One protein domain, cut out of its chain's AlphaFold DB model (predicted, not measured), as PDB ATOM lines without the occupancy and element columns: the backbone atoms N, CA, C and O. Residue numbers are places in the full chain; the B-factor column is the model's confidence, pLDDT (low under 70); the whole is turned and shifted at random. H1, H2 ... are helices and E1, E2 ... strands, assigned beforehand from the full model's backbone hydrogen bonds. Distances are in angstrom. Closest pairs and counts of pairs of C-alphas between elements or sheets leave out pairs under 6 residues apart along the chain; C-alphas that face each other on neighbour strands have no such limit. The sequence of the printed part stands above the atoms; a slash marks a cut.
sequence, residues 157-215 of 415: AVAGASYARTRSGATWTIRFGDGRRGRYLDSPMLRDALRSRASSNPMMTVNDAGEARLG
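What this domain is: This is residues 157 to 215 of the 415 residues of an uncharacterized protein of Frankineae bacterium MT45 (UniProt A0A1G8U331). What would one see first? A twisted sheet of three long antiparallel strands, E1, E2 and E3, has a small two-strand hairpin, E4 and E5, beside its strand E1, and the helix H1 packs on E4 and only grazes the larger sheet. What is it made of, and how large is it? The printed part has 59 residues with one named helix and five named strands, in the order E1 E2 E3 H1 E4 E5, and its class is mixed, helices and strands. The sheets run E1 - E2 - E3 and E4 - E5, both antiparallel. The whole is compact, with a radius of gyration of the C-alphas of 10.9 A and spans of 32 by 25 by 20 A.

How they stand to each other: How is the larger sheet made? E1, residues 158 to 166, and E2, residues 169 to 176, form a hairpin, antiparallel at 163 degrees, with N 162 and O 173 2.8 A apart, within hydrogen-bond range. E2 and E3, residues 181 to 185, form the next hairpin at 152 degrees, with N 172 and O 184 at 2.8 A. The three are a meander, each strand the antiparallel neighbour of the one before, and the sheet is only just strongly twisted, its C-alphas up to 4.0 A off the best plane. Where does the helix stand? H1, residues 188 to 200, is on this sheet but only grazes it, with its residues 190 to 198; every O i to N i+4 pair in it is within hydrogen-bond range. What follows it? E4, residues 204 to 206, and E5, residues 212 to 214, form an antiparallel hairpin at 153 degrees, with N 213 and O 205 at 3.0 A. The closest C-alphas of H1 and E4, Ala 198 and Met 204, are 5.2 A apart, and those of E1 and E5, Ala 161 and Ala 212, 5.7 A. H1 and E5 are apart.

Where its parts are: Where does E1 begin, and how long are the strands of its sheet? C-alpha 158 is at (135.791, 217.459, 289.077); from first to last C-alpha E1 measures 23.0 A, E2 22.7 A and E3 13.6 A. Where are H1 and the last strand? H1 begins with C-alpha 188 at (136.911, 235.284, 287.739) and measures 18.6 A, and E5 ends with C-alpha 214 at (139.376, 217.064, 298.755).

The domain as a whole: How far does it reach? The two C-alphas farthest apart, those of Arg 167 and Pro 202, are 32.7 A apart. Is it cut, or are any links long? The printed part has no cut, and each link between named elements is tight. Where is confidence low? Residues 202 to 215 are under 70, and the mean pLDDT of the printed part is 78.1.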
ATOM      1  N   ALA A 157     132.353 215.252 286.481       78.06
ATOM      2  CA  ALA A 157     132.780 215.383 287.872       78.06
ATOM      3  C   ALA A 157     134.219 215.928 287.958       78.06
ATOM      4  O   ALA A 157     135.133 215.410 287.316       78.06
ATOM      5  N   VAL A 158     134.441 216.966 288.767       82.19
ATOM      6  CA  VAL A 158     135.791 217.459 289.077       82.19
ATOM      7  C   VAL A 158     136.313 216.663 290.266       82.19
ATOM      8  O   VAL A 158     135.742 216.710 291.348       82.19
ATOM      9  N   ALA A 159     137.400 215.927 290.052       82.44
ATOM     10  CA  ALA A 159     138.046 215.074 291.046       82.44
ATOM     11  C   ALA A 159     139.191 215.773 291.791       82.44
ATOM     12  O   ALA A 159     139.897 215.136 292.564       82.44
ATOM     13  N   GLY A 160     139.448 217.050 291.515       82.88
ATOM     14  CA  GLY A 160     140.424 217.858 292.238       82.88
ATOM     15  C   GLY A 160     140.847 219.081 291.439       82.88
ATOM     16  O   GLY A 160     140.847 219.064 290.209       82.88
ATOM     17  N   ALA A 161     141.233 220.145 292.131       86.19
ATOM     18  CA  ALA A 161     141.787 221.338 291.512       86.19
ATOM     19  C   ALA A 161     142.961 221.832 292.355       86.19
ATOM     20  O   ALA A 161     142.831 221.969 293.563       86.19
ATOM     21  N   SER A 162     144.107 222.092 291.732       84.81
ATOM     22  CA  SER A 162     145.252 222.707 292.403       84.81
ATOM     23  C   SER A 162     145.574 224.059 291.788       84.81
ATOM     24  O   SER A 162     145.504 224.239 290.571       84.81
ATOM     25  N   TYR A 163     145.929 225.009 292.641       86.81
ATOM     26  CA  TYR A 163     146.309 226.355 292.251       86.81
ATOM     27  C   TYR A 163     147.826 226.513 292.349       86.81
ATOM     28  O   TYR A 163     148.449 226.072 293.310       86.81
ATOM     29  N   ALA A 164     148.432 227.132 291.340       84.50
ATOM     30  CA  ALA A 164     149.848 227.460 291.334       84.50
ATOM     31  C   ALA A 164     150.046 228.878 290.795       84.50
ATOM     32  O   ALA A 164     149.727 229.171 289.636       84.50
ATOM     33  N   ARG A 165     150.618 229.755 291.625       85.56
ATOM     34  CA  ARG A 165     151.058 231.087 291.208       85.56
ATOM     35  C   ARG A 165     152.524 231.023 290.796       85.56
ATOM     36  O   ARG A 165     153.398 230.754 291.611       85.56
ATOM     37  N   THR A 166     152.787 231.269 289.518       81.38
ATOM     38  CA  THR A 166     154.145 231.365 288.966       81.38
ATOM     39  C   THR A 166     154.472 232.818 288.620       81.38
ATOM     40  O   THR A 166     153.573 233.657 288.562       81.38
ATOM     41  N   ARG A 167     155.746 233.131 288.340       80.62
ATOM     42  CA  ARG A 167     156.156 234.476 287.886       80.62
ATOM     43  C   ARG A 167     155.451 234.925 286.596       80.62
ATOM     44  O   ARG A 167     155.310 236.118 286.380       80.62
ATOM     45  N   SER A 168     154.993 233.991 285.758       80.12
ATOM     46  CA  SER A 168     154.274 234.270 284.504       80.12
ATOM     47  C   SER A 168     152.747 234.327 284.657       80.12
ATOM     48  O   SER A 168     152.039 234.445 283.656       80.12
ATOM     49  N   GLY A 169     152.231 234.238 285.887       85.25
ATOM     50  CA  GLY A 169     150.806 234.305 286.190       85.25
ATOM     51  C   GLY A 169     150.304 233.134 287.033       85.25
ATOM     52  O   GLY A 169     151.021 232.175 287.341       85.25
ATOM     53  N   ALA A 170     149.039 233.237 287.426       86.62
ATOM     54  CA  ALA A 170     148.338 232.236 288.210       86.62
ATOM     55  C   ALA A 170     147.641 231.210 287.302       86.62
ATOM     56  O   ALA A 170     146.973 231.564 286.326       86.62
ATOM     57  N   THR A 171     147.814 229.927 287.614       89.19
ATOM     58  CA  THR A 171     147.241 228.817 286.843       89.19
ATOM     59  C   THR A 171     146.594 227.789 287.755       89.19
ATOM     60  O   THR A 171     147.084 227.510 288.846       89.19
ATOM     61  N   TRP A 172     145.511 227.195 287.273       87.19
ATOM     62  CA  TRP A 172     144.799 226.095 287.901       87.19
ATOM     63  C   TRP A 172     145.071 224.804 287.141       87.19
ATOM     64  O   TRP A 172     145.012 224.780 285.913       87.19
ATOM     65  N   THR A 173     145.329 223.715 287.851       88.12
ATOM     66  CA  THR A 173     145.340 222.365 287.284       88.12
ATOM     67  C   THR A 173     144.124 221.617 287.810       88.12
ATOM     68  O   THR A 173     144.047 221.323 288.997       88.12
ATOM     69  N   ILE A 174     143.173 221.301 286.934       87.31
ATOM     70  CA  ILE A 174     141.939 220.588 287.281       87.31
ATOM     71  C   ILE A 174     142.075 219.136 286.836       87.31
ATOM     72  O   ILE A 174     142.426 218.869 285.685       87.31
ATOM     73  N   ARG A 175     141.807 218.202 287.747       85.44
ATOM     74  CA  ARG A 175     141.692 216.771 287.480       85.44
ATOM     75  C   ARG A 175     140.212 216.402 287.423       85.44
ATOM     76  O   ARG A 175     139.466 216.693 288.354       85.44
ATOM     77  N   PHE A 176     139.799 215.752 286.348       86.44
ATOM     78  CA  PHE A 176     138.425 215.292 286.151       86.44
ATOM     79  C   PHE A 176     138.259 213.851 286.657       86.44
ATOM     80  O   PHE A 176     139.248 213.141 286.864       86.44
ATOM     81  N   GLY A 177     137.014 213.426 286.884       79.31
ATOM     82  CA  GLY A 177     136.659 212.085 287.365       79.31
ATOM     83  C   GLY A 177     137.144 210.958 286.452       79.31
ATOM     84  O   GLY A 177     137.466 209.878 286.931       79.31
ATOM     85  N   ASP A 178     137.312 211.236 285.158       82.31
ATOM     86  CA  ASP A 178     137.857 210.302 284.165       82.31
ATOM     87  C   ASP A 178     139.403 210.216 284.168       82.31
ATOM     88  O   ASP A 178     140.013 209.517 283.356       82.31
ATOM     89  N   GLY A 179     140.066 210.950 285.069       81.81
ATOM     90  CA  GLY A 179     141.520 210.989 285.199       81.81
ATOM     91  C   GLY A 179     142.237 211.922 284.216       81.81
ATOM     92  O   GLY A 179     143.478 211.961 284.224       81.81
ATOM     93  N   ARG A 180     141.518 212.694 283.386       85.69
ATOM     94  CA  ARG A 180     142.115 213.771 282.578       85.69
ATOM     95  C   ARG A 180     142.559 214.933 283.462       85.69
ATOM     96  O   ARG A 180     142.047 215.146 284.560       85.69
ATOM     97  N   ARG A 181     143.547 215.692 282.979       86.00
ATOM     98  CA  ARG A 181     144.058 216.900 283.638       86.00
ATOM     99  C   ARG A 181     144.058 218.062 282.652       86.00
ATOM    100  O   ARG A 181     144.646 217.938 281.581       86.00
ATOM    101  N   GLY A 182     143.438 219.175 283.026       85.06
ATOM    102  CA  GLY A 182     143.453 220.428 282.268       85.06
ATOM    103  C   GLY A 182     144.188 221.524 283.035       85.06
ATOM    104  O   GLY A 182     144.051 221.618 284.253       85.06
ATOM    105  N   ARG A 183     144.971 222.353 282.333       87.31
ATOM    106  CA  ARG A 183     145.550 223.582 282.896       87.31
ATOM    107  C   ARG A 183     144.776 224.792 282.399       87.31
ATOM    108  O   ARG A 183     144.656 224.990 281.192       87.31
ATOM    109  N   TYR A 184     144.325 225.613 283.333       86.00
ATOM    110  CA  TYR A 184     143.524 226.801 283.085       86.00
ATOM    111  C   TYR A 184     144.226 228.029 283.655       86.00
ATOM    112  O   TYR A 184     144.922 227.947 284.666       86.00
ATOM    113  N   LEU A 185     144.073 229.172 282.991       88.69
ATOM    114  CA  LEU A 185     144.517 230.443 283.554       88.69
ATOM    115  C   LEU A 185     143.518 230.896 284.610       88.69
ATOM    116  O   LEU A 185     142.308 230.718 284.454       88.69
ATOM    117  N   ASP A 186     144.042 231.477 285.677       87.19
ATOM    118  CA  ASP A 186     143.225 232.051 286.729       87.19
ATOM    119  C   ASP A 186     142.384 233.215 286.186       87.19
ATOM    120  O   ASP A 186     142.900 234.147 285.571       87.19
ATOM    121  N   SER A 187     141.069 233.122 286.363       87.38
ATOM    122  CA  SER A 187     140.101 234.117 285.898       87.38
ATOM    123  C   SER A 187     138.861 234.098 286.797       87.38
ATOM    124  O   SER A 187     138.555 233.044 287.364       87.38
ATOM    125  N   PRO A 188     138.120 235.217 286.915       84.12
ATOM    126  CA  PRO A 188     136.911 235.284 287.739       84.12
ATOM    127  C   PRO A 188     135.899 234.180 287.404       84.12
ATOM    128  O   PRO A 188     135.496 233.438 288.293       84.12
ATOM    129  N   MET A 189     135.624 233.957 286.112       81.19
ATOM    130  CA  MET A 189     134.686 232.919 285.658       81.19
ATOM    131  C   MET A 189     135.089 231.504 286.092       81.19
ATOM    132  O   MET A 189     134.231 230.701 286.451       81.19
ATOM    133  N   LEU A 190     136.389 231.177 286.071       85.00
ATOM    134  CA  LEU A 190     136.866 229.869 286.526       85.00
ATOM    135  C   LEU A 190     136.661 229.695 288.031       85.00
ATOM    136  O   LEU A 190     136.244 228.628 288.474       85.00
ATOM    137  N   ARG A 191     136.950 230.743 288.809       85.62
ATOM    138  CA  ARG A 191     136.763 230.724 290.261       85.62
ATOM    139  C   ARG A 191     135.285 230.581 290.614       85.62
ATOM    140  O   ARG A 191     134.965 229.769 291.472       85.62
ATOM    141  N   ASP A 192     134.395 231.292 289.926       84.88
ATOM    142  CA  ASP A 192     132.947 231.204 290.149       84.88
ATOM    143  C   ASP A 192     132.408 229.808 289.806       84.88
ATOM    144  O   ASP A 192     131.663 229.221 290.590       84.88
ATOM    145  N   ALA A 193     132.863 229.217 288.694       83.88
ATOM    146  CA  ALA A 193     132.507 227.850 288.314       83.88
ATOM    147  C   ALA A 193     133.011 226.805 289.326       83.88
ATOM    148  O   ALA A 193     132.294 225.857 289.650       83.88
ATOM    149  N   LEU A 194     134.231 226.972 289.852       85.12
ATOM    150  CA  LEU A 194     134.772 226.100 290.895       85.12
ATOM    151  C   LEU A 194     134.037 226.280 292.231       85.12
ATOM    152  O   LEU A 194     133.752 225.280 292.884       85.12
ATOM    153  N   ARG A 195     133.665 227.512 292.613       83.69
ATOM    154  CA  ARG A 195     132.872 227.781 293.828       83.69
ATOM    155  C   ARG A 195     131.466 227.196 293.741       83.69
ATOM    156  O   ARG A 195     131.046 226.523 294.672       83.69
ATOM    157  N   SER A 196     130.778 227.376 292.613       81.81
ATOM    158  CA  SER A 196     129.450 226.788 292.368       81.81
ATOM    159  C   SER A 196     129.469 225.250 292.423       81.81
ATOM    160  O   SER A 196     128.511 224.607 292.865       81.81
ATOM    161  N   ARG A 197     130.586 224.628 292.023       80.81
ATOM    162  CA  ARG A 197     130.782 223.176 292.152       80.81
ATOM    163  C   ARG A 197     131.144 222.739 293.566       80.81
ATOM    164  O   ARG A 197     130.665 221.704 294.010       80.81
ATOM    165  N   ALA A 198     131.948 223.519 294.278       80.44
ATOM    166  CA  ALA A 198     132.253 223.252 295.679       80.44
ATOM    167  C   ALA A 198     130.986 223.329 296.549       80.44
ATOM    168  O   ALA A 198     130.772 222.468 297.393       80.44
ATOM    169  N   SER A 199     130.078 224.276 296.279       79.06
ATOM    170  CA  SER A 199     128.804 224.373 297.006       79.06
ATOM    171  C   SER A 199     127.842 223.214 296.728       79.06
ATOM    172  O   SER A 199     126.965 222.949 297.541       79.06
ATOM    173  N   SER A 200     127.984 222.526 295.590       77.56
ATOM    174  CA  SER A 200     127.174 221.349 295.237       77.56
ATOM    175  C   SER A 200     127.843 220.014 295.587       77.56
ATOM    176  O   SER A 200     127.191 218.976 295.509       77.56
ATOM    177  N   ASN A 201     129.115 220.020 296.007       73.81
ATOM    178  CA  ASN A 201     129.841 218.826 296.427       73.81
ATOM    179  C   ASN A 201     130.470 219.033 297.820       73.81
ATOM    180  O   ASN A 201     131.553 219.619 297.913       73.81
ATOM    181  N   PRO A 202     129.853 218.509 298.897       66.88
ATOM    182  CA  PRO A 202     130.282 218.762 300.275       66.88
ATOM    183  C   PRO A 202     131.688 218.235 300.611       66.88
ATOM    184  O   PRO A 202     132.223 218.567 301.665       66.88
ATOM    185  N   MET A 203     132.318 217.442 299.733       62.19
ATOM    186  CA  MET A 203     133.689 216.949 299.922       62.19
ATOM    187  C   MET A 203     134.787 217.880 299.383       62.19
ATOM    188  O   MET A 203     135.971 217.634 299.623       62.19
ATOM    189  N   MET A 204     134.435 218.942 298.653       65.31
ATOM    190  CA  MET A 204     135.401 219.876 298.074       65.31
ATOM    191  C   MET A 204     135.441 221.172 298.890       65.31
ATOM    192  O   MET A 204     134.602 222.048 298.706       65.31
ATOM    193  N   THR A 205     136.438 221.328 299.764       61.50
ATOM    194  CA  THR A 205     136.654 222.590 300.485       61.50
ATOM    195  C   THR A 205     137.641 223.462 299.716       61.50
ATOM    196  O   THR A 205     138.725 223.016 299.338       61.50
ATOM    197  N   VAL A 206     137.247 224.707 299.438       64.94
ATOM    198  CA  VAL A 206     138.114 225.741 298.858       64.94
ATOM    199  C   VAL A 206     138.435 226.720 299.978       64.94
ATOM    200  O   VAL A 206     137.518 227.337 300.509       64.94
ATOM    201  N   ASN A 207     139.702 226.832 300.377       67.19
ATOM    202  CA  ASN A 207     140.091 227.818 301.388       67.19
ATOM    203  C   ASN A 207     140.122 229.243 300.796       67.19
ATOM    204  O   ASN A 207     140.144 229.420 299.576       67.19
ATOM    205  N   ASP A 208     140.175 230.266 301.656       58.00
ATOM    206  CA  ASP A 208     140.189 231.683 301.245       58.00
ATOM    207  C   ASP A 208     141.429 232.076 300.419       58.00
ATOM    208  O   ASP A 208     141.431 233.089 299.717       58.00
ATOM    209  N   ALA A 209     142.475 231.240 300.428       58.72
ATOM    210  CA  ALA A 209     143.647 231.378 299.563       58.72
ATOM    211  C   ALA A 209     143.435 230.804 298.143       58.72
ATOM    212  O   ALA A 209     144.306 230.947 297.283       58.72
ATOM    213  N   GLY A 210     142.283 230.180 297.873       55.97
ATOM    214  CA  GLY A 210     141.956 229.556 296.592       55.97
ATOM    215  C   GLY A 210     142.551 228.158 296.405       55.97
ATOM    216  O   GLY A 210     142.648 227.686 295.278       55.97
ATOM    217  N   GLU A 211     142.957 227.461 297.461       58.34
ATOM    218  CA  GLU A 211     143.331 226.051 297.372       58.34
ATOM    219  C   GLU A 211     142.108 225.169 297.622       58.34
ATOM    220  O   GLU A 211     141.507 225.202 298.696       58.34
ATOM    221  N   ALA A 212     141.749 224.358 296.625       55.84
ATOM    222  CA  ALA A 212     140.735 223.328 296.773       55.84
ATOM    223  C   ALA A 212     141.405 222.007 297.178       55.84
ATOM    224  O   ALA A 212     142.160 221.431 296.393       55.84
ATOM    225  N   ARG A 213     141.145 221.500 298.385       57.28
ATOM    226  CA  ARG A 213     141.585 220.155 298.789       57.28
ATOM    227  C   ARG A 213     140.355 219.283 299.010       57.28
ATOM    228  O   ARG A 213     139.427 219.671 299.706       57.28
ATOM    229  N   LEU A 214     140.346 218.099 298.401       54.47
ATOM    230  CA  LEU A 214     139.376 217.064 298.755       54.47
ATOM    231  C   LEU A 214     139.752 216.543 300.139       54.47
ATOM    232  O   LEU A 214     140.826 215.964 300.318       54.47
ATOM    233  N   GLY A 215     138.900 216.809 301.123       47.03
ATOM    234  CA  GLY A 215     139.043 216.248 302.457       47.03
ATOM    235  C   GLY A 215     138.681 214.770 302.412       47.03
ATOM    236  O   GLY A 215     137.505 214.431 302.362       47.03
TER     237      GLY A 215